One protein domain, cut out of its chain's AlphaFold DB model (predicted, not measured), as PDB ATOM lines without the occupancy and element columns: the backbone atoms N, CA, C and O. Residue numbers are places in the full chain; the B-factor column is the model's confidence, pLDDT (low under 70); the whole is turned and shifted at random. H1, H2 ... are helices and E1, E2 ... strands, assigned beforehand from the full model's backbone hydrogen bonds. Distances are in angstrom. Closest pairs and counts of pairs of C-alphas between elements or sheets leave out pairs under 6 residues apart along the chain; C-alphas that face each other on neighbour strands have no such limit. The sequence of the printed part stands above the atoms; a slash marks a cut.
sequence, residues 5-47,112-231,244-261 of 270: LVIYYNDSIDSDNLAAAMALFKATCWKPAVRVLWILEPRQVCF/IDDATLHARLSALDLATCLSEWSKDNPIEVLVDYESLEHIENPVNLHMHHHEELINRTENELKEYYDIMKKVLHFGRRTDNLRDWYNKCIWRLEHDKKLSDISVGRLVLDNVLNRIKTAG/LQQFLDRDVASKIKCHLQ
ATOM      1  N   LEU A   5      64.700 129.583 107.249       95.00
ATOM      2  CA  LEU A   5      65.928 129.709 106.469       95.00
ATOM      3  C   LEU A   5      66.054 131.124 105.897       95.00
ATOM      4  O   LEU A   5      65.149 131.623 105.226       95.00
ATOM      5  N   VAL A   6      67.204 131.754 106.107       95.12
ATOM      6  CA  VAL A   6      67.609 132.971 105.401       95.12
ATOM      7  C   VAL A   6      68.800 132.640 104.516       95.12
ATOM      8  O   VAL A   6      69.803 132.132 104.999       95.12
ATOM      9  N   ILE A   7      68.697 132.924 103.225       95.25
ATOM     10  CA  ILE A   7      69.793 132.781 102.267       95.25
ATOM     11  C   ILE A   7      70.330 134.177 101.979       95.25
ATOM     12  O   ILE A   7      69.574 135.034 101.526       95.25
ATOM     13  N   TYR A   8      71.612 134.397 102.245       94.19
ATOM     14  CA  TYR A   8      72.355 135.571 101.803       94.19
ATOM     15  C   TYR A   8      73.172 135.177 100.570       94.19
ATOM     16  O   TYR A   8      73.987 134.263 100.670       94.19
ATOM     17  N   TYR A   9      72.928 135.816  99.424       92.88
ATOM     18  CA  TYR A   9      73.584 135.513  98.147       92.88
ATOM     19  C   TYR A   9      74.128 136.793  97.512       92.88
ATOM     20  O   TYR A   9      73.360 137.605  96.993       92.88
ATOM     21  N   ASN A  10      75.437 137.017  97.593       88.38
ATOM     22  CA  ASN A  10      76.059 138.269  97.153       88.38
ATOM     23  C   ASN A  10      77.558 138.049  96.871       88.38
ATOM     24  O   ASN A  10      78.138 137.112  97.402       88.38
ATOM     25  N   ASP A  11      78.209 138.897  96.080       81.44
ATOM     26  CA  ASP A  11      79.656 138.823  95.841       81.44
ATOM     27  C   ASP A  11      80.516 139.288  97.030       81.44
ATOM     28  O   ASP A  11      81.660 138.863  97.150       81.44
ATOM     29  N   SER A  12      79.958 140.074  97.961       71.50
ATOM     30  CA  SER A  12      80.601 140.533  99.210       71.50
ATOM     31  C   SER A  12      81.935 141.268  99.044       71.50
ATOM     32  O   SER A  12      82.699 141.361 100.004       71.50
ATOM     33  N   ILE A  13      82.199 141.802  97.849       64.50
ATOM     34  CA  ILE A  13      83.432 142.543  97.543       64.50
ATOM     35  C   ILE A  13      83.311 144.018  97.924       64.50
ATOM     36  O   ILE A  13      84.337 144.650  98.095       64.50
ATOM     37  N   ASP A  14      82.099 144.557  98.058       73.00
ATOM     38  CA  ASP A  14      81.874 145.972  98.347       73.00
ATOM     39  C   ASP A  14      81.501 146.192  99.833       73.00
ATOM     40  O   ASP A  14      80.798 145.388 100.459       73.00
ATOM     41  N   SER A  15      81.957 147.304 100.418       72.50
ATOM     42  CA  SER A  15      81.736 147.617 101.842       72.50
ATOM     43  C   SER A  15      80.260 147.658 102.275       72.50
ATOM     44  O   SER A  15      79.942 147.399 103.441       72.50
ATOM     45  N   ASP A  16      79.338 147.947 101.353       76.62
ATOM     46  CA  ASP A  16      77.895 147.890 101.585       76.62
ATOM     47  C   ASP A  16      77.388 146.445 101.717       76.62
ATOM     48  O   ASP A  16      76.548 146.175 102.579       76.62
ATOM     49  N   ASN A  17      77.955 145.502 100.962       80.69
ATOM     50  CA  ASN A  17      77.665 144.076 101.089       80.69
ATOM     51  C   ASN A  17      78.145 143.543 102.449       80.69
ATOM     52  O   ASN A  17      77.397 142.848 103.145       80.69
ATOM     53  N   LEU A  18      79.339 143.939 102.911       79.19
ATOM     54  CA  LEU A  18      79.803 143.587 104.261       79.19
ATOM     55  C   LEU A  18      78.904 144.197 105.352       79.19
ATOM     56  O   LEU A  18      78.565 143.531 106.336       79.19
ATOM     57  N   ALA A  19      78.465 145.448 105.179       83.00
ATOM     58  CA  ALA A  19      77.528 146.088 106.097       83.00
ATOM     59  C   ALA A  19      76.166 145.368 106.129       83.00
ATOM     60  O   ALA A  19      75.596 145.179 107.210       83.00
ATOM     61  N   ALA A  20      75.665 144.918 104.973       86.31
ATOM     62  CA  ALA A  20      74.448 144.119 104.863       86.31
ATOM     63  C   ALA A  20      74.597 142.763 105.569       86.31
ATOM     64  O   ALA A  20      73.710 142.375 106.336       86.31
ATOM     65  N   ALA A  21      75.735 142.084 105.396       87.56
ATOM     66  CA  ALA A  21      76.048 140.848 106.106       87.56
ATOM     67  C   ALA A  21      76.077 141.059 107.630       87.56
ATOM     68  O   ALA A  21      75.441 140.310 108.374       87.56
ATOM     69  N   MET A  22      76.717 142.130 108.111       87.00
ATOM     70  CA  MET A  22      76.731 142.479 109.537       87.00
ATOM     71  C   MET A  22      75.324 142.775 110.078       87.00
ATOM     72  O   MET A  22      74.970 142.341 111.178       87.00
ATOM     73  N   ALA A  23      74.514 143.528 109.330       89.50
ATOM     74  CA  ALA A  23      73.145 143.851 109.720       89.50
ATOM     75  C   ALA A  23      72.276 142.589 109.804       89.50
ATOM     76  O   ALA A  23      71.551 142.406 110.787       89.50
ATOM     77  N   LEU A  24      72.395 141.694 108.817       91.19
ATOM     78  CA  LEU A  24      71.720 140.403 108.820       91.19
ATOM     79  C   LEU A  24      72.145 139.573 110.029       91.19
ATOM     80  O   LEU A  24      71.284 139.121 110.784       91.19
ATOM     81  N   PHE A  25      73.454 139.441 110.252       89.12
ATOM     82  CA  PHE A  25      73.999 138.679 111.365       89.12
ATOM     83  C   PHE A  25      73.423 139.159 112.707       89.12
ATOM     84  O   PHE A  25      72.885 138.363 113.477       89.12
ATOM     85  N   LYS A  26      73.431 140.475 112.966       87.94
ATOM     86  CA  LYS A  26      72.857 141.063 114.192       87.94
ATOM     87  C   LYS A  26      71.351 140.808 114.337       87.94
ATOM     88  O   LYS A  26      70.856 140.674 115.455       87.94
ATOM     89  N   ALA A  27      70.615 140.741 113.227       89.12
ATOM     90  CA  ALA A  27      69.170 140.509 113.223       89.12
ATOM     91  C   ALA A  27      68.774 139.036 113.455       89.12
ATOM     92  O   ALA A  27      67.607 138.759 113.780       89.12
ATOM     93  N   THR A  28      69.712 138.099 113.273       89.69
ATOM     94  CA  THR A  28      69.464 136.651 113.341       89.69
ATOM     95  C   THR A  28      70.226 135.935 114.452       89.69
ATOM     96  O   THR A  28      69.746 134.901 114.899       89.69
ATOM     97  N   CYS A  29      71.347 136.466 114.952       84.06
ATOM     98  CA  CYS A  29      72.226 135.751 115.890       84.06
ATOM     99  C   CYS A  29      71.566 135.346 117.222       84.06
ATOM    100  O   CYS A  29      71.991 134.382 117.847       84.06
ATOM    101  N   TRP A  30      70.492 136.026 117.635       80.94
ATOM    102  CA  TRP A  30      69.729 135.707 118.851       80.94
ATOM    103  C   TRP A  30      68.494 134.825 118.600       80.94
ATOM    104  O   TRP A  30      67.717 134.580 119.523       80.94
ATOM    105  N   LYS A  31      68.256 134.390 117.356       87.12
ATOM    106  CA  LYS A  31      67.056 133.641 116.958       87.12
ATOM    107  C   LYS A  31      67.418 132.179 116.678       87.12
ATOM    108  O   LYS A  31      67.781 131.865 115.549       87.12
ATOM    109  N   PRO A  32      67.265 131.262 117.651       81.69
ATOM    110  CA  PRO A  32      67.702 129.870 117.494       81.69
ATOM    111  C   PRO A  32      66.937 129.104 116.405       81.69
ATOM    112  O   PRO A  32      67.459 128.140 115.860       81.69
ATOM    113  N   ALA A  33      65.722 129.548 116.069       88.12
ATOM    114  CA  ALA A  33      64.910 128.977 114.998       88.12
ATOM    115  C   ALA A  33      65.272 129.506 113.598       88.12
ATOM    116  O   ALA A  33      64.637 129.103 112.631       88.12
ATOM    117  N   VAL A  34      66.236 130.432 113.474       90.56
ATOM    118  CA  VAL A  34      66.656 130.999 112.186       90.56
ATOM    119  C   VAL A  34      68.035 130.471 111.816       90.56
ATOM    120  O   VAL A  34      69.015 130.691 112.525       90.56
ATOM    121  N   ARG A  35      68.126 129.825 110.656       91.06
ATOM    122  CA  ARG A  35      69.384 129.407 110.038       91.06
ATOM    123  C   ARG A  35      69.730 130.362 108.911       91.06
ATOM    124  O   ARG A  35      68.900 130.610 108.040       91.06
ATOM    125  N   VAL A  36      70.954 130.884 108.918       92.88
ATOM    126  CA  VAL A  36      71.471 131.707 107.818       92.88
ATOM    127  C   VAL A  36      72.419 130.866 106.977       92.88
ATOM    128  O   VAL A  36      73.330 130.241 107.513       92.88
ATOM    129  N   LEU A  37      72.185 130.848 105.671       94.31
ATOM    130  CA  LEU A  37      73.067 130.261 104.678       94.31
ATOM    131  C   LEU A  37      73.782 131.392 103.941       94.31
ATOM    132  O   LEU A  37      73.143 132.148 103.208       94.31
ATOM    133  N   TRP A  38      75.088 131.507 104.161       94.62
ATOM    134  CA  TRP A  38      75.937 132.501 103.513       94.62
ATOM    135  C   TRP A  38      76.474 131.923 102.212       94.62
ATOM    136  O   TRP A  38      77.128 130.881 102.221       94.62
ATOM    137  N   ILE A  39      76.174 132.573 101.097       95.56
ATOM    138  CA  ILE A  39      76.581 132.135  99.770       95.56
ATOM    139  C   ILE A  39      77.239 133.304  99.047       95.56
ATOM    140  O   ILE A  39      76.629 134.362  98.888       95.56
ATOM    141  N   LEU A  40      78.469 133.094  98.589       93.19
ATOM    142  CA  LEU A  40      79.166 134.032  97.727       93.19
ATOM    143  C   LEU A  40      78.958 133.701  96.255       93.19
ATOM    144  O   LEU A  40      79.210 132.570  95.835       93.19
ATOM    145  N   GLU A  41      78.546 134.705  95.484       91.44
ATOM    146  CA  GLU A  41      78.589 134.682  94.021       91.44
ATOM    147  C   GLU A  41      79.887 135.352  93.558       91.44
ATOM    148  O   GLU A  41      79.992 136.576  93.594       91.44
ATOM    149  N   PRO A  42      80.923 134.594  93.181       89.38
ATOM    150  CA  PRO A  42      82.192 135.194  92.797       89.38
ATOM    151  C   PRO A  42      82.112 135.980  91.482       89.38
ATOM    152  O   PRO A  42      81.430 135.591  90.535       89.38
ATOM    153  N   ARG A  43      82.890 137.067  91.398       85.56
ATOM    154  CA  ARG A  43      83.110 137.828  90.158       85.56
ATOM    155  C   ARG A  43      84.286 137.252  89.365       85.56
ATOM    156  O   ARG A  43      85.204 136.652  89.925       85.56
ATOM    157  N   GLN A  44      84.295 137.503  88.057       87.00
ATOM    158  CA  GLN A  44      85.494 137.289  87.248       87.00
ATOM    159  C   GLN A  44      86.578 138.303  87.654       87.00
ATOM    160  O   GLN A  44      86.274 139.441  88.014       87.00
ATOM    161  N   VAL A  45      87.853 137.936  87.563       87.50
ATOM    162  CA  VAL A  45      88.978 138.836  87.885       87.50
ATOM    163  C   VAL A  45      90.054 138.750  86.815       87.50
ATOM    164  O   VAL A  45      90.026 137.871  85.959       87.50
ATOM    165  N   CYS A  46      91.010 139.675  86.837       88.69
ATOM    166  CA  CYS A  46      92.218 139.574  86.029       88.69
ATOM    167  C   CYS A  46      93.387 140.130  86.836       88.69
ATOM    168  O   CYS A  46      93.567 141.346  86.944       88.69
ATOM    169  N   PHE A  47      94.146 139.226  87.456       87.94
ATOM    170  CA  PHE A  47      95.250 139.598  88.329       87.94
ATOM    171  C   PHE A  47      96.284 140.437  87.593       87.94
ATOM    172  O   PHE A  47      96.762 140.091  86.512       87.94
ATOM    173  N   ILE A 112      89.970 131.213  85.106       92.12
ATOM    174  CA  ILE A 112      89.007 130.765  86.125       92.12
ATOM    175  C   ILE A 112      89.730 130.402  87.433       92.12
ATOM    176  O   ILE A 112      89.174 130.606  88.510       92.12
ATOM    177  N   ASP A 113      90.977 129.928  87.359       93.88
ATOM    178  CA  ASP A 113      91.799 129.647  88.541       93.88
ATOM    179  C   ASP A 113      92.070 130.915  89.364       93.88
ATOM    180  O   ASP A 113      91.966 130.883  90.589       93.88
ATOM    181  N   ASP A 114      92.342 132.050  88.709       92.25
ATOM    182  CA  ASP A 114      92.556 133.331  89.393       92.25
ATOM    183  C   ASP A 114      91.263 133.802  90.079       92.25
ATOM    184  O   ASP A 114      91.274 134.196  91.246       92.25
ATOM    185  N   ALA A 115      90.122 133.678  89.393       91.12
ATOM    186  CA  ALA A 115      88.813 133.973  89.979       91.12
ATOM    187  C   ALA A 115      88.469 133.029  91.143       91.12
ATOM    188  O   ALA A 115      87.887 133.451  92.140       91.12
ATOM    189  N   THR A 116      88.884 131.765  91.056       93.62
ATOM    190  CA  THR A 116      88.696 130.764  92.113       93.62
ATOM    191  C   THR A 116      89.532 131.086  93.350       93.62
ATOM    192  O   THR A 116      89.018 131.004  94.466       93.62
ATOM    193  N   LEU A 117      90.792 131.505  93.175       93.62
ATOM    194  CA  LEU A 117      91.645 131.976  94.271       93.62
ATOM    195  C   LEU A 117      91.050 133.209  94.952       93.62
ATOM    196  O   LEU A 117      90.965 133.246  96.180       93.62
ATOM    197  N   HIS A 118      90.594 134.183  94.160       91.81
ATOM    198  CA  HIS A 118      89.941 135.378  94.683       91.81
ATOM    199  C   HIS A 118      88.708 135.024  95.518       91.81
ATOM    200  O   HIS A 118      88.635 135.359  96.697       91.81
ATOM    201  N   ALA A 119      87.797 134.241  94.942       91.62
ATOM    202  CA  ALA A 119      86.581 133.794  95.604       91.62
ATOM    203  C   ALA A 119      86.853 133.027  96.907       91.62
ATOM    204  O   ALA A 119      86.160 133.227  97.907       91.62
ATOM    205  N   ARG A 120      87.873 132.157  96.915       93.69
ATOM    206  CA  ARG A 120      88.268 131.400  98.108       93.69
ATOM    207  C   ARG A 120      88.753 132.325  99.218       93.69
ATOM    208  O   ARG A 120      88.340 132.137 100.362       93.69
ATOM    209  N   LEU A 121      89.600 133.302  98.890       92.50
ATOM    210  CA  LEU A 121      90.094 134.271  99.865       92.50
ATOM    211  C   LEU A 121      88.948 135.127 100.419       92.50
ATOM    212  O   LEU A 121      88.776 135.171 101.634       92.50
ATOM    213  N   SER A 122      88.099 135.692  99.555       90.75
ATOM    214  CA  SER A 122      86.936 136.496  99.966       90.75
ATOM    215  C   SER A 122      85.967 135.717 100.861       90.75
ATOM    216  O   SER A 122      85.434 136.254 101.830       90.75
ATOM    217  N   ALA A 123      85.756 134.428 100.581       92.00
ATOM    218  CA  ALA A 123      84.912 133.571 101.407       92.00
ATOM    219  C   ALA A 123      85.503 133.316 102.798       92.00
ATOM    220  O   ALA A 123      84.767 133.332 103.784       92.00
ATOM    221  N   LEU A 124      86.820 133.104 102.888       91.81
ATOM    222  CA  LEU A 124      87.516 132.986 104.170       91.81
ATOM    223  C   LEU A 124      87.501 134.311 104.942       91.81
ATOM    224  O   LEU A 124      87.339 134.293 106.162       91.81
ATOM    225  N   ASP A 125      87.615 135.446 104.255       89.56
ATOM    226  CA  ASP A 125      87.529 136.770 104.872       89.56
ATOM    227  C   ASP A 125      86.142 137.030 105.455       89.56
ATOM    228  O   ASP A 125      86.033 137.346 106.642       89.56
ATOM    229  N   LEU A 126      85.080 136.798 104.674       88.88
ATOM    230  CA  LEU A 126      83.708 136.897 105.169       88.88
ATOM    231  C   LEU A 126      83.493 135.964 106.362       88.88
ATOM    232  O   LEU A 126      82.962 136.384 107.391       88.88
ATOM    233  N   ALA A 127      83.905 134.702 106.240       90.06
ATOM    234  CA  ALA A 127      83.714 133.734 107.305       90.06
ATOM    235  C   ALA A 127      84.457 134.140 108.585       90.06
ATOM    236  O   ALA A 127      83.908 134.002 109.679       90.06
ATOM    237  N   THR A 128      85.670 134.688 108.454       88.62
ATOM    238  CA  THR A 128      86.442 135.195 109.593       88.62
ATOM    239  C   THR A 128      85.702 136.343 110.271       88.62
ATOM    240  O   THR A 128      85.476 136.276 111.478       88.62
ATOM    241  N   CYS A 129      85.226 137.335 109.508       87.50
ATOM    242  CA  CYS A 129      84.438 138.440 110.060       87.50
ATOM    243  C   CYS A 129      83.174 137.944 110.781       87.50
ATOM    244  O   CYS A 129      82.873 138.386 111.887       87.50
ATOM    245  N   LEU A 130      82.449 136.993 110.184       87.62
ATOM    246  CA  LEU A 130      81.263 136.397 110.801       87.62
ATOM    247  C   LEU A 130      81.598 135.645 112.097       87.62
ATOM    248  O   LEU A 130      80.829 135.735 113.055       87.62
ATOM    249  N   SER A 131      82.727 134.933 112.149       87.19
ATOM    250  CA  SER A 131      83.151 134.165 113.328       87.19
ATOM    251  C   SER A 131      83.468 135.056 114.528       87.19
ATOM    252  O   SER A 131      83.068 134.759 115.652       87.19
ATOM    253  N   GLU A 132      84.077 136.220 114.285       85.88
ATOM    254  CA  GLU A 132      84.338 137.209 115.333       85.88
ATOM    255  C   GLU A 132      83.034 137.725 115.955       85.88
ATOM    256  O   GLU A 132      82.987 138.094 117.130       85.88
ATOM    257  N   TRP A 133      81.944 137.727 115.182       84.44
ATOM    258  CA  TRP A 133      80.624 138.127 115.660       84.44
ATOM    259  C   TRP A 133      79.841 136.968 116.292       84.44
ATOM    260  O   TRP A 133      78.892 137.217 117.044       84.44
ATOM    261  N   SER A 134      80.216 135.714 116.011       77.88
ATOM    262  CA  SER A 134      79.401 134.530 116.289       77.88
ATOM    263  C   SER A 134      79.489 133.967 117.699       77.88
ATOM    264  O   SER A 134      78.629 133.153 118.047       77.88
ATOM    265  N   LYS A 135      80.432 134.438 118.530       72.06
ATOM    266  CA  LYS A 135      80.662 133.935 119.900       72.06
ATOM    267  C   LYS A 135      80.656 132.396 119.939       72.06
ATOM    268  O   LYS A 135      79.848 131.806 120.653       72.06
ATOM    269  N   ASP A 136      81.505 131.782 119.116       69.69
ATOM    270  CA  ASP A 136      81.732 130.329 119.023       69.69
ATOM    271  C   ASP A 136      80.619 129.517 118.323       69.69
ATOM    272  O   ASP A 136      80.613 128.288 118.364       69.69
ATOM    273  N   ASN A 137      79.666 130.167 117.636       79.25
ATOM    274  CA  ASN A 137      78.762 129.441 116.736       79.25
ATOM    275  C   ASN A 137      79.465 129.101 115.413       79.25
ATOM    276  O   ASN A 137      80.021 130.019 114.796       79.25
ATOM    277  N   PRO A 138      79.357 127.849 114.923       85.62
ATOM    278  CA  PRO A 138      79.940 127.470 113.646       85.62
ATOM    279  C   PRO A 138      79.409 128.315 112.487       85.62
ATOM    280  O   PRO A 138      78.199 128.538 112.372       85.62
ATOM    281  N   ILE A 139      80.313 128.754 111.614       88.88
ATOM    282  CA  ILE A 139      79.992 129.544 110.423       88.88
ATOM    283  C   ILE A 139      80.247 128.702 109.177       88.88
ATOM    284  O   ILE A 139      81.340 128.185 108.981       88.88
ATOM    285  N   GLU A 140      79.245 128.603 108.307       92.00
ATOM    286  CA  GLU A 140      79.365 127.986 106.985       92.00
ATOM    287  C   GLU A 140      79.204 129.070 105.914       92.00
ATOM    288  O   GLU A 140      78.178 129.753 105.873       92.00
ATOM    289  N   VAL A 141      80.206 129.207 105.045       94.50
ATOM    290  CA  VAL A 141      80.151 130.035 103.834       94.50
ATOM    291  C   VAL A 141      80.309 129.131 102.617       94.50
ATOM    292  O   VAL A 141      81.284 128.390 102.483       94.50
ATOM    293  N   LEU A 142      79.341 129.186 101.709       97.19
ATOM    294  CA  LEU A 142      79.377 128.472 100.440       97.19
ATOM    295  C   LEU A 142      79.801 129.413  99.316       97.19
ATOM    296  O   LEU A 142      79.455 130.587  99.326       97.19
ATOM    297  N   VAL A 143      80.507 128.891  98.320       96.44
ATOM    298  CA  VAL A 143      80.934 129.649  97.140       96.44
ATOM    299  C   VAL A 143      80.335 129.029  95.889       96.44
ATOM    300  O   VAL A 143      80.535 127.844  95.605       96.44
ATOM    301  N   ASP A 144      79.601 129.836  95.136       95.69
ATOM    302  CA  ASP A 144      78.939 129.447  93.902       95.69
ATOM    303  C   ASP A 144      79.888 129.522  92.697       95.69
ATOM    304  O   ASP A 144      79.731 130.347  91.801       95.69
ATOM    305  N   TYR A 145      80.904 128.655  92.668       94.94
ATOM    306  CA  TYR A 145      81.908 128.633  91.592       94.94
ATOM    307  C   TYR A 145      81.319 128.410  90.194       94.94
ATOM    308  O   TYR A 145      81.916 128.843  89.215       94.94
ATOM    309  N   GLU A 146      80.152 127.770  90.086       93.06
ATOM    310  CA  GLU A 146      79.475 127.575  88.800       93.06
ATOM    311  C   GLU A 146      79.090 128.920  88.162       93.06
ATOM    312  O   GLU A 146      79.012 129.023  86.944       93.06
ATOM    313  N   SER A 147      78.895 129.979  88.958       91.25
ATOM    314  CA  SER A 147      78.590 131.318  88.435       91.25
ATOM    315  C   SER A 147      79.705 131.897  87.567       91.25
ATOM    316  O   SER A 147      79.404 132.645  86.638       91.25
ATOM    317  N   LEU A 148      80.962 131.488  87.774       90.56
ATOM    318  CA  LEU A 148      82.105 131.972  86.995       90.56
ATOM    319  C   LEU A 148      81.998 131.629  85.503       90.56
ATOM    320  O   LEU A 148      82.526 132.368  84.675       90.56
ATOM    321  N   GLU A 149      81.299 130.549  85.151       87.50
ATOM    322  CA  GLU A 149      81.086 130.142  83.755       87.50
ATOM    323  C   GLU A 149      80.041 131.009  83.033       87.50
ATOM    324  O   GLU A 149      79.965 130.995  81.805       87.50
ATOM    325  N   HIS A 150      79.245 131.775  83.783       84.62
ATOM    326  CA  HIS A 150      78.094 132.514  83.259       84.62
ATOM    327  C   HIS A 150      78.139 134.017  83.536       84.62
ATOM    328  O   HIS A 150      77.364 134.762  82.936       84.62
ATOM    329  N   ILE A 151      78.989 134.467  84.460       80.38
ATOM    330  CA  ILE A 151      79.040 135.867  84.865       80.38
ATOM    331  C   ILE A 151      79.899 136.687  83.903       80.38
ATOM    332  O   ILE A 151      81.039 136.344  83.586       80.38
ATOM    333  N   GLU A 152      79.353 137.823  83.482       78.19
ATOM    334  CA  GLU A 152      80.114 138.874  82.825       78.19
ATOM    335  C   GLU A 152      80.251 140.056  83.781       78.19
ATOM    336  O   GLU A 152      79.258 140.634  84.222       78.19
ATOM    337  N   ASN A 153      81.484 140.462  84.088       75.56
ATOM    338  CA  ASN A 153      81.695 141.683  84.857       75.56
ATOM    339  C   ASN A 153      81.125 142.874  84.088       75.56
ATOM    340  O   ASN A 153      81.546 143.087  82.948       75.56
ATOM    341  N   PRO A 154      80.248 143.695  84.680       73.56
ATOM    342  CA  PRO A 154      79.673 144.848  83.992       73.56
ATOM    343  C   PRO A 154      80.682 145.991  83.813       73.56
ATOM    344  O   PRO A 154      80.489 146.846  82.958       73.56
ATOM    345  N   VAL A 155      81.774 145.975  84.578       83.38
ATOM    346  CA  VAL A 155      82.759 147.059  84.668       83.38
ATOM    347  C   VAL A 155      84.089 146.715  83.998       83.38
ATOM    348  O   VAL A 155      84.458 145.550  83.822       83.38
ATOM    349  N   ASN A 156      84.827 147.759  83.637       87.19
ATOM    350  CA  ASN A 156      86.205 147.704  83.197       87.19
ATOM    351  C   ASN A 156      87.111 147.356  84.378       87.19
ATOM    352  O   ASN A 156      87.292 148.142  85.307       87.19
ATOM    353  N   LEU A 157      87.722 146.180  84.300       85.75
ATOM    354  CA  LEU A 157      88.607 145.677  85.335       85.75
ATOM    355  C   LEU A 157      89.807 146.599  85.594       85.75
ATOM    356  O   LEU A 157      90.178 146.760  86.742       85.75
ATOM    357  N   HIS A 158      90.321 147.328  84.600       85.81
ATOM    358  CA  HIS A 158      91.387 148.315  84.825       85.81
ATOM    359  C   HIS A 158      91.041 149.395  85.871       85.81
ATOM    360  O   HIS A 158      91.947 149.935  86.511       85.81
ATOM    361  N   MET A 159      89.748 149.702  86.031       79.81
ATOM    362  CA  MET A 159      89.215 150.706  86.958       79.81
ATOM    363  C   MET A 159      88.799 150.134  88.308       79.81
ATOM    364  O   MET A 159      88.601 150.893  89.257       79.81
ATOM    365  N   HIS A 160      88.628 148.819  88.400       70.44
ATOM    366  CA  HIS A 160      88.264 148.204  89.658       70.44
ATOM    367  C   HIS A 160      89.519 148.173  90.528       70.44
ATOM    368  O   HIS A 160      90.518 147.548  90.175       70.44
ATOM    369  N   HIS A 161      89.498 148.848  91.680       61.59
ATOM    370  CA  HIS A 161      90.440 148.498  92.737       61.59
ATOM    371  C   HIS A 161      90.088 147.068  93.121       61.59
ATOM    372  O   HIS A 161      89.026 146.807  93.671       61.59
ATOM    373  N   HIS A 162      90.898 146.135  92.639       56.03
ATOM    374  CA  HIS A 162      90.446 144.775  92.382       56.03
ATOM    375  C   HIS A 162      89.982 144.004  93.609       56.03
ATOM    376  O   HIS A 162      89.367 142.958  93.459       56.03
ATOM    377  N   GLU A 163      90.297 144.468  94.808       57.69
ATOM    378  CA  GLU A 163      90.225 143.635  95.985       57.69
ATOM    379  C   GLU A 163      89.970 144.579  97.153       57.69
ATOM    380  O   GLU A 163      90.870 145.314  97.574       57.69
ATOM    381  N   GLU A 164      88.740 144.618  97.670       60.69
ATOM    382  CA  GLU A 164      88.588 145.001  99.068       60.69
ATOM    383  C   GLU A 164      89.355 143.942  99.863       60.69
ATOM    384  O   GLU A 164      88.905 142.819 100.079       60.69
ATOM    385  N   LEU A 165      90.600 144.285 100.185       69.69
ATOM    386  CA  LEU A 165      91.546 143.457 100.912       69.69
ATOM    387  C   LEU A 165      91.163 143.433 102.388       69.69
ATOM    388  O   LEU A 165      91.835 144.011 103.248       69.69
ATOM    389  N   ILE A 166      90.033 142.792 102.661       72.88
ATOM    390  CA  ILE A 166      89.476 142.650 103.996       72.88
ATOM    391  C   ILE A 166      90.369 141.686 104.789       72.88
ATOM    392  O   ILE A 166      91.014 140.785 104.250       72.88
ATOM    393  N   ASN A 167      90.464 141.927 106.098       80.12
ATOM    394  CA  ASN A 167      91.156 141.045 107.039       80.12
ATOM    395  C   ASN A 167      92.629 140.728 106.674       80.12
ATOM    396  O   ASN A 167      93.164 139.650 106.967       80.12
ATOM    397  N   ARG A 168      93.304 141.686 106.024       88.94
ATOM    398  CA  ARG A 168      94.735 141.621 105.721       88.94
ATOM    399  C   ARG A 168      95.567 142.273 106.816       88.94
ATOM    400  O   ARG A 168      95.227 143.322 107.359       88.94
ATOM    401  N   THR A 169      96.715 141.674 107.091       89.12
ATOM    402  CA  THR A 169      97.768 142.278 107.911       89.12
ATOM    403  C   THR A 169      98.467 143.411 107.156       89.12
ATOM    404  O   THR A 169      98.486 143.444 105.925       89.12
ATOM    405  N   GLU A 170      99.122 144.317 107.887       91.69
ATOM    406  CA  GLU A 170      99.921 145.401 107.291       91.69
ATOM    407  C   GLU A 170     100.966 144.872 106.293       91.69
ATOM    408  O   GLU A 170     101.148 145.433 105.211       91.69
ATOM    409  N   ASN A 171     101.617 143.753 106.624       93.56
ATOM    410  CA  ASN A 171     102.618 143.133 105.760       93.56
ATOM    411  C   ASN A 171     102.010 142.567 104.473       93.56
ATOM    412  O   ASN A 171     102.593 142.759 103.408       93.56
ATOM    413  N   GLU A 172     100.852 141.906 104.552       92.94
ATOM    414  CA  GLU A 172     100.146 141.396 103.369       92.94
ATOM    415  C   GLU A 172      99.737 142.547 102.445       92.94
ATOM    416  O   GLU A 172      99.987 142.477 101.242       92.94
ATOM    417  N   LEU A 173      99.193 143.638 103.000       91.50
ATOM    418  CA  LEU A 173      98.843 144.833 102.227       91.50
ATOM    419  C   LEU A 173     100.073 145.443 101.554       91.50
ATOM    420  O   LEU A 173     100.045 145.764 100.366       91.50
ATOM    421  N   LYS A 174     101.179 145.587 102.291       92.00
ATOM    422  CA  LYS A 174     102.430 146.124 101.751       92.00
ATOM    423  C   LYS A 174     102.979 145.263 100.613       92.00
ATOM    424  O   LYS A 174     103.395 145.813  99.597       92.00
ATOM    425  N   GLU A 175     102.970 143.942 100.771       93.44
ATOM    426  CA  GLU A 175     103.413 142.993  99.745       93.44
ATOM    427  C   GLU A 175     102.549 143.099  98.485       93.44
ATOM    428  O   GLU A 175     103.089 143.248  97.389       93.44
ATOM    429  N   TYR A 176     101.223 143.145  98.641       91.62
ATOM    430  CA  TYR A 176     100.295 143.360  97.532       91.62
ATOM    431  C   TYR A 176     100.582 144.674  96.789       91.62
ATOM    432  O   TYR A 176     100.755 144.688  95.567       91.62
ATOM    433  N   TYR A 177     100.705 145.790  97.517       88.56
ATOM    434  CA  TYR A 177     101.005 147.089  96.911       88.56
ATOM    435  C   TYR A 177     102.361 147.107  96.203       88.56
ATOM    436  O   TYR A 177     102.487 147.727  95.144       88.56
ATOM    437  N   ASP A 178     103.365 146.437  96.763       91.06
ATOM    438  CA  ASP A 178     104.677 146.307  96.143       91.06
ATOM    439  C   ASP A 178     104.600 145.501  94.843       91.06
ATOM    440  O   ASP A 178     105.186 145.923  93.843       91.06
ATOM    441  N   ILE A 179     103.826 144.412  94.804       91.50
ATOM    442  CA  ILE A 179     103.578 143.650  93.573       91.50
ATOM    443  C   ILE A 179     102.912 144.548  92.523       91.50
ATOM    444  O   ILE A 179     103.420 144.675  91.406       91.50
ATOM    445  N   MET A 180     101.830 145.237  92.889       86.62
ATOM    446  CA  MET A 180     101.061 146.066  91.956       86.62
ATOM    447  C   MET A 180     101.845 147.269  91.418       86.62
ATOM    448  O   MET A 180     101.714 147.608  90.242       86.62
ATOM    449  N   LYS A 181     102.678 147.910  92.249       84.94
ATOM    450  CA  LYS A 181     103.407 149.134  91.872       84.94
ATOM    451  C   LYS A 181     104.791 148.876  91.287       84.94
ATOM    452  O   LYS A 181     105.207 149.603  90.389       84.94
ATOM    453  N   LYS A 182     105.534 147.894  91.808       86.00
ATOM    454  CA  LYS A 182     106.957 147.701  91.470       86.00
ATOM    455  C   LYS A 182     107.171 146.639  90.395       86.00
ATOM    456  O   LYS A 182     108.163 146.705  89.671       86.00
ATOM    457  N   VAL A 183     106.263 145.672  90.247       83.00
ATOM    458  CA  VAL A 183     106.373 144.640  89.205       83.00
ATOM    459  C   VAL A 183     105.725 145.154  87.925       83.00
ATOM    460  O   VAL A 183     104.504 145.226  87.813       83.00
ATOM    461  N   LEU A 184     106.548 145.543  86.948       79.25
ATOM    462  CA  LEU A 184     106.078 146.174  85.707       79.25
ATOM    463  C   LEU A 184     105.537 145.173  84.675       79.25
ATOM    464  O   LEU A 184     104.634 145.507  83.913       79.25
ATOM    465  N   HIS A 185     106.086 143.957  84.629       87.12
ATOM    466  CA  HIS A 185     105.676 142.949  83.654       87.12
ATOM    467  C   HIS A 185     104.384 142.256  84.098       87.12
ATOM    468  O   HIS A 185     104.377 141.608  85.145       87.12
ATOM    469  N   PHE A 186     103.335 142.339  83.273       86.06
ATOM    470  CA  PHE A 186     102.006 141.798  83.571       86.06
ATOM    471  C   PHE A 186     102.053 140.332  84.021       86.06
ATOM    472  O   PHE A 186     101.663 140.044  85.143       86.06
ATOM    473  N   GLY A 187     102.654 139.432  83.233       88.00
ATOM    474  CA  GLY A 187     102.691 138.006  83.587       88.00
ATOM    475  C   GLY A 187     103.410 137.710  84.910       88.00
ATOM    476  O   GLY A 187     102.949 136.892  85.691       88.00
ATOM    477  N   ARG A 188     104.482 138.454  85.230       91.25
ATOM    478  CA  ARG A 188     105.194 138.264  86.508       91.25
ATOM    479  C   ARG A 188     104.382 138.829  87.671       91.25
ATOM    480  O   ARG A 188     104.419 138.285  88.765       91.25
ATOM    481  N   ARG A 189     103.660 139.930  87.446       91.88
ATOM    482  CA  ARG A 189     102.743 140.498  88.437       91.88
ATOM    483  C   ARG A 189     101.622 139.510  88.749       91.88
ATOM    484  O   ARG A 189     101.346 139.291  89.918       91.88
ATOM    485  N   THR A 190     101.033 138.896  87.724       92.00
ATOM    486  CA  THR A 190     100.021 137.843  87.861       92.00
ATOM    487  C   THR A 190     100.541 136.670  88.694       92.00
ATOM    488  O   THR A 190      99.892 136.300  89.665       92.00
ATOM    489  N   ASP A 191     101.725 136.135  88.384       94.50
ATOM    490  CA  ASP A 191     102.298 135.012  89.142       94.50
ATOM    491  C   ASP A 191     102.583 135.385  90.605       94.50
ATOM    492  O   ASP A 191     102.179 134.671  91.519       94.50
ATOM    493  N   ASN A 192     103.176 136.558  90.849       95.00
ATOM    494  CA  ASN A 192     103.413 137.037  92.209       95.00
ATOM    495  C   ASN A 192     102.106 137.232  93.000       95.00
ATOM    496  O   ASN A 192     102.079 136.990  94.206       95.00
ATOM    497  N   LEU A 193     101.030 137.686  92.346       93.44
ATOM    498  CA  LEU A 193      99.717 137.796  92.982       93.44
ATOM    499  C   LEU A 193      99.157 136.420  93.331       93.44
ATOM    500  O   LEU A 193      98.669 136.250  94.443       93.44
ATOM    501  N   ARG A 194      99.277 135.418  92.453       95.06
ATOM    502  CA  ARG A 194      98.865 134.040  92.773       95.06
ATOM    503  C   ARG A 194      99.574 133.520  94.017       95.06
ATOM    504  O   ARG A 194      98.923 132.971  94.904       95.06
ATOM    505  N   ASP A 195     100.885 133.726  94.112       96.56
ATOM    506  CA  ASP A 195     101.666 133.330  95.289       96.56
ATOM    507  C   ASP A 195     101.184 134.054  96.553       96.56
ATOM    508  O   ASP A 195     100.994 133.434  97.603       96.56
ATOM    509  N   TRP A 196     100.922 135.358  96.442       95.62
ATOM    510  CA  TRP A 196     100.385 136.168  97.531       95.62
ATOM    511  C   TRP A 196      99.002 135.681  97.997       95.62
ATOM    512  O   TRP A 196      98.781 135.526  99.201       95.62
ATOM    513  N   TYR A 197      98.099 135.356  97.068       94.88
ATOM    514  CA  TYR A 197      96.781 134.787  97.362       94.88
ATOM    515  C   TYR A 197      96.888 133.443  98.075       94.88
ATOM    516  O   TYR A 197      96.277 133.251  99.125       94.88
ATOM    517  N   ASN A 198      97.700 132.525  97.546       96.62
ATOM    518  CA  ASN A 198      97.913 131.212  98.152       96.62
ATOM    519  C   ASN A 198      98.463 131.333  99.577       96.62
ATOM    520  O   ASN A 198      97.994 130.648 100.483       96.62
ATOM    521  N   LYS A 199      99.414 132.246  99.801       96.06
ATOM    522  CA  LYS A 199      99.959 132.542 101.131       96.06
ATOM    523  C   LYS A 199      98.885 133.072 102.086       96.06
ATOM    524  O   LYS A 199      98.816 132.629 103.233       96.06
ATOM    525  N   CYS A 200      98.044 133.991 101.617       94.12
ATOM    526  CA  CYS A 200      96.934 134.561 102.381       94.12
ATOM    527  C   CYS A 200      95.885 133.508 102.769       94.12
ATOM    528  O   CYS A 200      95.473 133.455 103.929       94.12
ATOM    529  N   ILE A 201      95.484 132.664 101.814       94.12
ATOM    530  CA  ILE A 201      94.550 131.549 102.023       94.12
ATOM    531  C   ILE A 201      95.143 130.563 103.026       94.12
ATOM    532  O   ILE A 201      94.504 130.253 104.029       94.12
ATOM    533  N   TRP A 202      96.393 130.142 102.809       93.81
ATOM    534  CA  TRP A 202      97.078 129.201 103.689       93.81
ATOM    535  C   TRP A 202      97.132 129.713 105.130       93.81
ATOM    536  O   TRP A 202      96.827 128.960 106.053       93.81
ATOM    537  N   ARG A 203      97.460 130.999 105.335       92.06
ATOM    538  CA  ARG A 203      97.470 131.615 106.671       92.06
ATOM    539  C   ARG A 203      96.111 131.487 107.352       92.06
ATOM    540  O   ARG A 203      96.074 131.097 108.514       92.06
ATOM    541  N   LEU A 204      95.033 131.852 106.659       91.00
ATOM    542  CA  LEU A 204      93.684 131.807 107.222       91.00
ATOM    543  C   LEU A 204      93.281 130.367 107.543       91.00
ATOM    544  O   LEU A 204      92.890 130.087 108.665       91.00
ATOM    545  N   GLU A 205      93.472 129.426 106.620       89.94
ATOM    546  CA  GLU A 205      93.115 128.016 106.836       89.94
ATOM    547  C   GLU A 205      93.874 127.358 108.003       89.94
ATOM    548  O   GLU A 205      93.381 126.398 108.594       89.94
ATOM    549  N   HIS A 206      95.054 127.876 108.360       88.38
ATOM    550  CA  HIS A 206      95.871 127.377 109.471       88.38
ATOM    551  C   HIS A 206      95.759 128.223 110.748       88.38
ATOM    552  O   HIS A 206      96.409 127.906 111.753       88.38
ATOM    553  N   ASP A 207      94.947 129.282 110.751       84.06
ATOM    554  CA  ASP A 207      94.684 130.049 111.961       84.06
ATOM    555  C   ASP A 207      93.776 129.232 112.891       84.06
ATOM    556  O   ASP A 207      92.599 128.995 112.620       84.06
ATOM    557  N   LYS A 208      94.336 128.802 114.027       65.94
ATOM    558  CA  LYS A 208      93.640 127.982 115.030       65.94
ATOM    559  C   LYS A 208      92.399 128.659 115.617       65.94
ATOM    560  O   LYS A 208      91.603 127.967 116.241       65.94
ATOM    561  N   LYS A 209      92.233 129.974 115.448       68.12
ATOM    562  CA  LYS A 209      91.013 130.691 115.846       68.12
ATOM    563  C   LYS A 209      89.826 130.424 114.917       68.12
ATOM    564  O   LYS A 209      88.702 130.708 115.305       68.12
ATOM    565  N   LEU A 210      90.058 129.877 113.722       68.06
ATOM    566  CA  LEU A 210      89.027 129.616 112.713       68.06
ATOM    567  C   LEU A 210      88.520 128.165 112.724       68.06
ATOM    568  O   LEU A 210      87.886 127.741 111.762       68.06
ATOM    569  N   SER A 211      88.778 127.384 113.782       64.44
ATOM    570  CA  SER A 211      88.415 125.954 113.838       64.44
ATOM    571  C   SER A 211      86.919 125.668 113.660       64.44
ATOM    572  O   SER A 211      86.564 124.552 113.294       64.44
ATOM    573  N   ASP A 212      86.065 126.674 113.865       80.75
ATOM    574  CA  ASP A 212      84.607 126.570 113.743       80.75
ATOM    575  C   ASP A 212      84.060 127.198 112.447       80.75
ATOM    576  O   ASP A 212      82.853 127.398 112.294       80.75
ATOM    577  N   ILE A 213      84.937 127.504 111.486       88.50
ATOM    578  CA  ILE A 213      84.562 127.974 110.153       88.50
ATOM    579  C   ILE A 213      84.635 126.830 109.143       88.50
ATOM    580  O   ILE A 213      85.612 126.089 109.064       88.50
ATOM    581  N   SER A 214      83.627 126.758 108.278       90.75
ATOM    582  CA  SER A 214      83.645 125.966 107.057       90.75
ATOM    583  C   SER A 214      83.455 126.867 105.842       90.75
ATOM    584  O   SER A 214      82.470 127.598 105.744       90.75
ATOM    585  N   VAL A 215      84.386 126.783 104.892       93.44
ATOM    586  CA  VAL A 215      84.233 127.377 103.561       93.44
ATOM    587  C   VAL A 215      84.214 126.259 102.531       93.44
ATOM    588  O   VAL A 215      85.172 125.487 102.434       93.44
ATOM    589  N   GLY A 216      83.152 126.182 101.733       95.00
ATOM    590  CA  GLY A 216      82.936 125.085 100.789       95.00
ATOM    591  C   GLY A 216      82.366 125.530  99.450       95.00
ATOM    592  O   GLY A 216      81.895 126.651  99.286       95.00
ATOM    593  N   ARG A 217      82.393 124.630  98.465       96.62
ATOM    594  CA  ARG A 217      81.662 124.821  97.206       96.62
ATOM    595  C   ARG A 217      80.159 124.702  97.461       96.62
ATOM    596  O   ARG A 217      79.719 123.807  98.182       96.62
ATOM    597  N   LEU A 218      79.373 125.555  96.812       96.69
ATOM    598  CA  LEU A 218      77.928 125.394  96.732       96.69
ATOM    599  C   LEU A 218      77.591 124.088  96.005       96.69
ATOM    600  O   LEU A 218      77.955 123.890  94.847       96.69
ATOM    601  N   VAL A 219      76.856 123.211  96.687       96.19
ATOM    602  CA  VAL A 219      76.215 122.036  96.085       96.19
ATOM    603  C   VAL A 219      74.721 122.321  96.015       96.19
ATOM    604  O   VAL A 219      74.050 122.341  97.050       96.19
ATOM    605  N   LEU A 220      74.207 122.575  94.808       94.94
ATOM    606  CA  LEU A 220      72.852 123.100  94.610       94.94
ATOM    607  C   LEU A 220      71.793 122.201  95.255       94.94
ATOM    608  O   LEU A 220      70.927 122.697  95.969       94.94
ATOM    609  N   ASP A 221      71.914 120.882  95.107       96.00
ATOM    610  CA  ASP A 221      70.973 119.921  95.692       96.00
ATOM    611  C   ASP A 221      70.882 120.018  97.223       96.00
ATOM    612  O   ASP A 221      69.792 119.894  97.789       96.00
ATOM    613  N   ASN A 222      71.990 120.326  97.907       95.88
ATOM    614  CA  ASN A 222      71.981 120.536  99.355       95.88
ATOM    615  C   ASN A 222      71.200 121.803  99.724       95.88
ATOM    616  O   ASN A 222      70.422 121.791 100.680       95.88
ATOM    617  N   VAL A 223      71.369 122.881  98.953       95.56
ATOM    618  CA  VAL A 223      70.626 124.138  99.141       95.56
ATOM    619  C   VAL A 223      69.135 123.919  98.877       95.56
ATOM    620  O   VAL A 223      68.305 124.283  99.709       95.56
ATOM    621  N   LEU A 224      68.788 123.246  97.776       96.19
ATOM    622  CA  LEU A 224      67.407 122.901  97.430       96.19
ATOM    623  C   LEU A 224      66.748 122.047  98.518       96.19
ATOM    624  O   LEU A 224      65.594 122.289  98.873       96.19
ATOM    625  N   ASN A 225      67.469 121.075  99.083       95.69
ATOM    626  CA  ASN A 225      66.960 120.262 100.181       95.69
ATOM    627  C   ASN A 225      66.688 121.108 101.437       95.69
ATOM    628  O   ASN A 225      65.615 120.993 102.029       95.69
ATOM    629  N   ARG A 226      67.603 122.019 101.807       94.88
ATOM    630  CA  ARG A 226      67.398 122.960 102.927       94.88
ATOM    631  C   ARG A 226      66.181 123.865 102.697       94.88
ATOM    632  O   ARG A 226      65.385 124.061 103.610       94.88
ATOM    633  N   ILE A 227      65.976 124.356 101.472       95.88
ATOM    634  CA  ILE A 227      64.782 125.137 101.104       95.88
ATOM    635  C   ILE A 227      63.514 124.289 101.281       95.88
ATOM    636  O   ILE A 227      62.556 124.726 101.922       95.88
ATOM    637  N   LYS A 228      63.497 123.053 100.767       94.88
ATOM    638  CA  LYS A 228      62.336 122.146 100.836       94.88
ATOM    639  C   LYS A 228      61.944 121.777 102.267       94.88
ATOM    640  O   LYS A 228      60.748 121.688 102.541       94.88
ATOM    641  N   THR A 229      62.898 121.647 103.188       94.69
ATOM    642  CA  THR A 229      62.636 121.248 104.584       94.69
ATOM    643  C   THR A 229      62.356 122.411 105.543       94.69
ATOM    644  O   THR A 229      61.740 122.189 106.585       94.69
ATOM    645  N   ALA A 230      62.737 123.647 105.198       95.00
ATOM    646  CA  ALA A 230      62.541 124.831 106.047       95.00
ATOM    647  C   ALA A 230      61.060 125.143 106.363       95.00
ATOM    648  O   ALA A 230      60.164 124.801 105.593       95.00
ATOM    649  N   GLY A 231      60.768 125.830 107.468       93.12
ATOM    650  CA  GLY A 231      59.413 126.327 107.759       93.12
ATOM    651  C   GLY A 231      59.021 127.495 106.849       93.12
ATOM    652  O   GLY A 231      57.958 127.486 106.228       93.12
ATOM    653  N   LEU A 244      68.356 132.290  91.520       92.62
ATOM    654  CA  LEU A 244      66.896 132.374  91.599       92.62
ATOM    655  C   LEU A 244      66.223 131.689  90.408       92.62
ATOM    656  O   LEU A 244      65.212 131.016  90.600       92.62
ATOM    657  N   GLN A 245      66.798 131.798  89.206       92.31
ATOM    658  CA  GLN A 245      66.338 131.037  88.043       92.31
ATOM    659  C   GLN A 245      66.458 129.530  88.302       92.31
ATOM    660  O   GLN A 245      65.502 128.794  88.080       92.31
ATOM    661  N   GLN A 246      67.572 129.075  88.885       93.56
ATOM    662  CA  GLN A 246      67.729 127.667  89.266       93.56
ATOM    663  C   GLN A 246      66.696 127.224  90.318       93.56
ATOM    664  O   GLN A 246      66.217 126.092  90.278       93.56
ATOM    665  N   PHE A 247      66.313 128.097  91.255       95.19
ATOM    666  CA  PHE A 247      65.249 127.808  92.223       95.19
ATOM    667  C   PHE A 247      63.858 127.738  91.584       95.19
ATOM    668  O   PHE A 247      63.020 126.947  92.032       95.19
ATOM    669  N   LEU A 248      63.609 128.542  90.548       94.12
ATOM    670  CA  LEU A 248      62.384 128.488  89.753       94.12
ATOM    671  C   LEU A 248      62.312 127.179  88.961       94.12
ATOM    672  O   LEU A 248      61.341 126.444  89.098       94.12
ATOM    673  N   ASP A 249      63.384 126.830  88.247       95.31
ATOM    674  CA  ASP A 249      63.489 125.624  87.411       95.31
ATOM    675  C   ASP A 249      63.473 124.306  88.209       95.31
ATOM    676  O   ASP A 249      63.515 123.214  87.640       95.31
ATOM    677  N   ARG A 250      63.510 124.385  89.542       95.12
ATOM    678  CA  ARG A 250      63.501 123.238  90.467       95.12
ATOM    679  C   ARG A 250      62.289 123.243  91.399       95.12
ATOM    680  O   ARG A 250      62.289 122.510  92.391       95.12
ATOM    681  N   ASP A 251      61.287 124.068  91.091       93.25
ATOM    682  CA  ASP A 251      59.993 124.151  91.775       93.25
ATOM    683  C   ASP A 251      60.080 124.450  93.283       93.25
ATOM    684  O   ASP A 251      59.230 124.028  94.070       93.25
ATOM    685  N   VAL A 252      61.101 125.198  93.718       93.69
ATOM    686  CA  VAL A 252      61.221 125.633  95.123       93.69
ATOM    687  C   VAL A 252      60.937 127.122  95.327       93.69
ATOM    688  O   VAL A 252      60.758 127.557  96.466       93.69
ATOM    689  N   ALA A 253      60.843 127.901  94.246       90.62
ATOM    690  CA  ALA A 253      60.656 129.352  94.293       90.62
ATOM    691  C   ALA A 253      59.379 129.804  95.021       90.62
ATOM    692  O   ALA A 253      59.395 130.832  95.693       90.62
ATOM    693  N   SER A 254      58.292 129.027  94.969       91.81
ATOM    694  CA  SER A 254      57.017 129.368  95.626       91.81
ATOM    695  C   SER A 254      57.117 129.464  97.156       91.81
ATOM    696  O   SER A 254      56.264 130.077  97.797       91.81
ATOM    697  N   LYS A 255      58.175 128.895  97.748       92.06
ATOM    698  CA  LYS A 255      58.462 128.939  99.187       92.06
ATOM    699  C   LYS A 255      59.351 130.116  99.605       92.06
ATOM    700  O   LYS A 255      59.560 130.335 100.798       92.06
ATOM    701  N   ILE A 256      59.902 130.850  98.641       93.50
ATOM    702  CA  ILE A 256      60.949 131.845  98.866       93.50
ATOM    703  C   ILE A 256      60.351 133.247  98.817       93.50
ATOM    704  O   ILE A 256      59.826 133.689  97.798       93.50
ATOM    705  N   LYS A 257      60.503 133.999  99.909       94.56
ATOM    706  CA  LYS A 257      60.284 135.446  99.909       94.56
ATOM    707  C   LYS A 257      61.584 136.158  99.540       94.56
ATOM    708  O   LYS A 257      62.522 136.192 100.337       94.56
ATOM    709  N   CYS A 258      61.635 136.709  98.332       91.38
ATOM    710  CA  CYS A 258      62.836 137.323  97.772       91.38
ATOM    711  C   CYS A 258      62.928 138.825  98.078       91.38
ATOM    712  O   CYS A 258      61.952 139.561  97.931       91.38
ATOM    713  N   HIS A 259      64.122 139.278  98.456       88.50
ATOM    714  CA  HIS A 259      64.513 140.675  98.586       88.50
ATOM    715  C   HIS A 259      65.834 140.868  97.835       88.50
ATOM    716  O   HIS A 259      66.814 140.186  98.125       88.50
ATOM    717  N   LEU A 260      65.842 141.775  96.863       83.06
ATOM    718  CA  LEU A 260      67.002 142.044  96.016       83.06
ATOM    719  C   LEU A 260      67.557 143.429  96.316       83.06
ATOM    720  O   LEU A 260      66.791 144.383  96.486       83.06
ATOM    721  N   GLN A 261      68.879 143.543  96.343       71.44
ATOM    722  CA  GLN A 261      69.556 144.828  96.342       71.44
ATOM    723  C   GLN A 261      69.410 145.461  94.957       71.44
ATOM    724  O   GLN A 261      69.992 145.009  93.972       71.44
TER     725      GLN A 261
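This is residues 5 to 47, 112 to 231 and 244 to 261 of the 270 residues of an uncharacterized protein of Fusarium oxysporum f. sp. raphani 54005 (UniProt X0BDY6). A strongly twisted sheet of four parallel strands has H1 and H2 over one face and H6 over the other, and a helical hairpin, H4 and H5, packs through H5 on H2 and makes one end of the length. H7 and E5 lie at the other end, beyond E1. The printed part has 181 residues, in the order E1 H1 E2 H2 E3 H3 H4 H5 E4 H6 H7 E5; the sheet's order is E1 E2 E3 E4, and the class is mixed, helices and strands. It is compact, with a radius of gyration of the C-alphas of 17.4 A, and only just elongated, spanning 55 by 36 by 25 A.

E1, residues 5 to 10, begins at C-alpha 5 (65.928, 129.709, 106.469). H1 is residues 15 to 28, 20.1 A long, and E2 is residues 34 to 40, 19.4 A. H2, residues 112 to 134, is 31.9 A long and begins at C-alpha 112 (89.007, 130.765, 86.125). E3 is residues 139 to 143, H3 145 to 149, H4 170 to 182, 17.5 A, and H5 186 to 205, 28.5 A. E4 is residues 213 to 217, H6 220 to 229, H7 244 to 248, and E5 256 to 260, ending at C-alpha 260 (67.002, 142.044, 96.016).

Between the parallel neighbours E1 and E2, N 8 and O 37 are within hydrogen-bond range at 2.9 A; between the parallel neighbours E2 and E3, N 142 and O 38 are within range at 2.8 A; and between the parallel neighbours E3 and E4, N 143 and O 216 are within range at 2.8 A. H2, the hub, is over E3 and E4 at a height of 8.1 A. H1, on the same face, is over E1 and E2 at 10.0 A; E1, H1 and E2 form a strand-helix-strand unit, two parallel neighbour strands with a helix between, with a right-handed crossover. E3, H3, H4, H5 and E4 form another. H1 touches H2 at a steep tilt of 42 degrees, closest at C-alphas 25 and 130, 7.6 A. H5 touches H2 at a shallow tilt of 32 degrees, closest at C-alphas 121 and 201, 5.6 A. H4 and H5 form a hairpin, closest at C-alphas 179 and 189, 6.1 A. H3 only just touches H2, with 3 pairs of C-alphas within 8 A, and only grazes the sheet. H6, on the opposite face from H1, has a height of 10.4 A. H7 is close to H6 but not clearly touching, with C-alphas 224 and 247 at 7.5 A. E5 pairs with no named strand and is near E1. Every O i to N i+4 pair is within range in H1, H2, H4, H5, H6 and H7; H3 has 0 of 1, and 2 of 2 for O i to N i+3.

The C-alphas of Leu 184 and Gly 231, the two farthest apart, are 55.3 A apart. Residues 48 to 111 and 232 to 243 are not printed, leaving gaps of 11.0 A and 18.8 A between C-alphas. The link from H3 to H4, 20 residues, is long. The mean pLDDT of the printed part is 87.8; residues 13, 136, 161 to 165 and 208 to 211 are under 70.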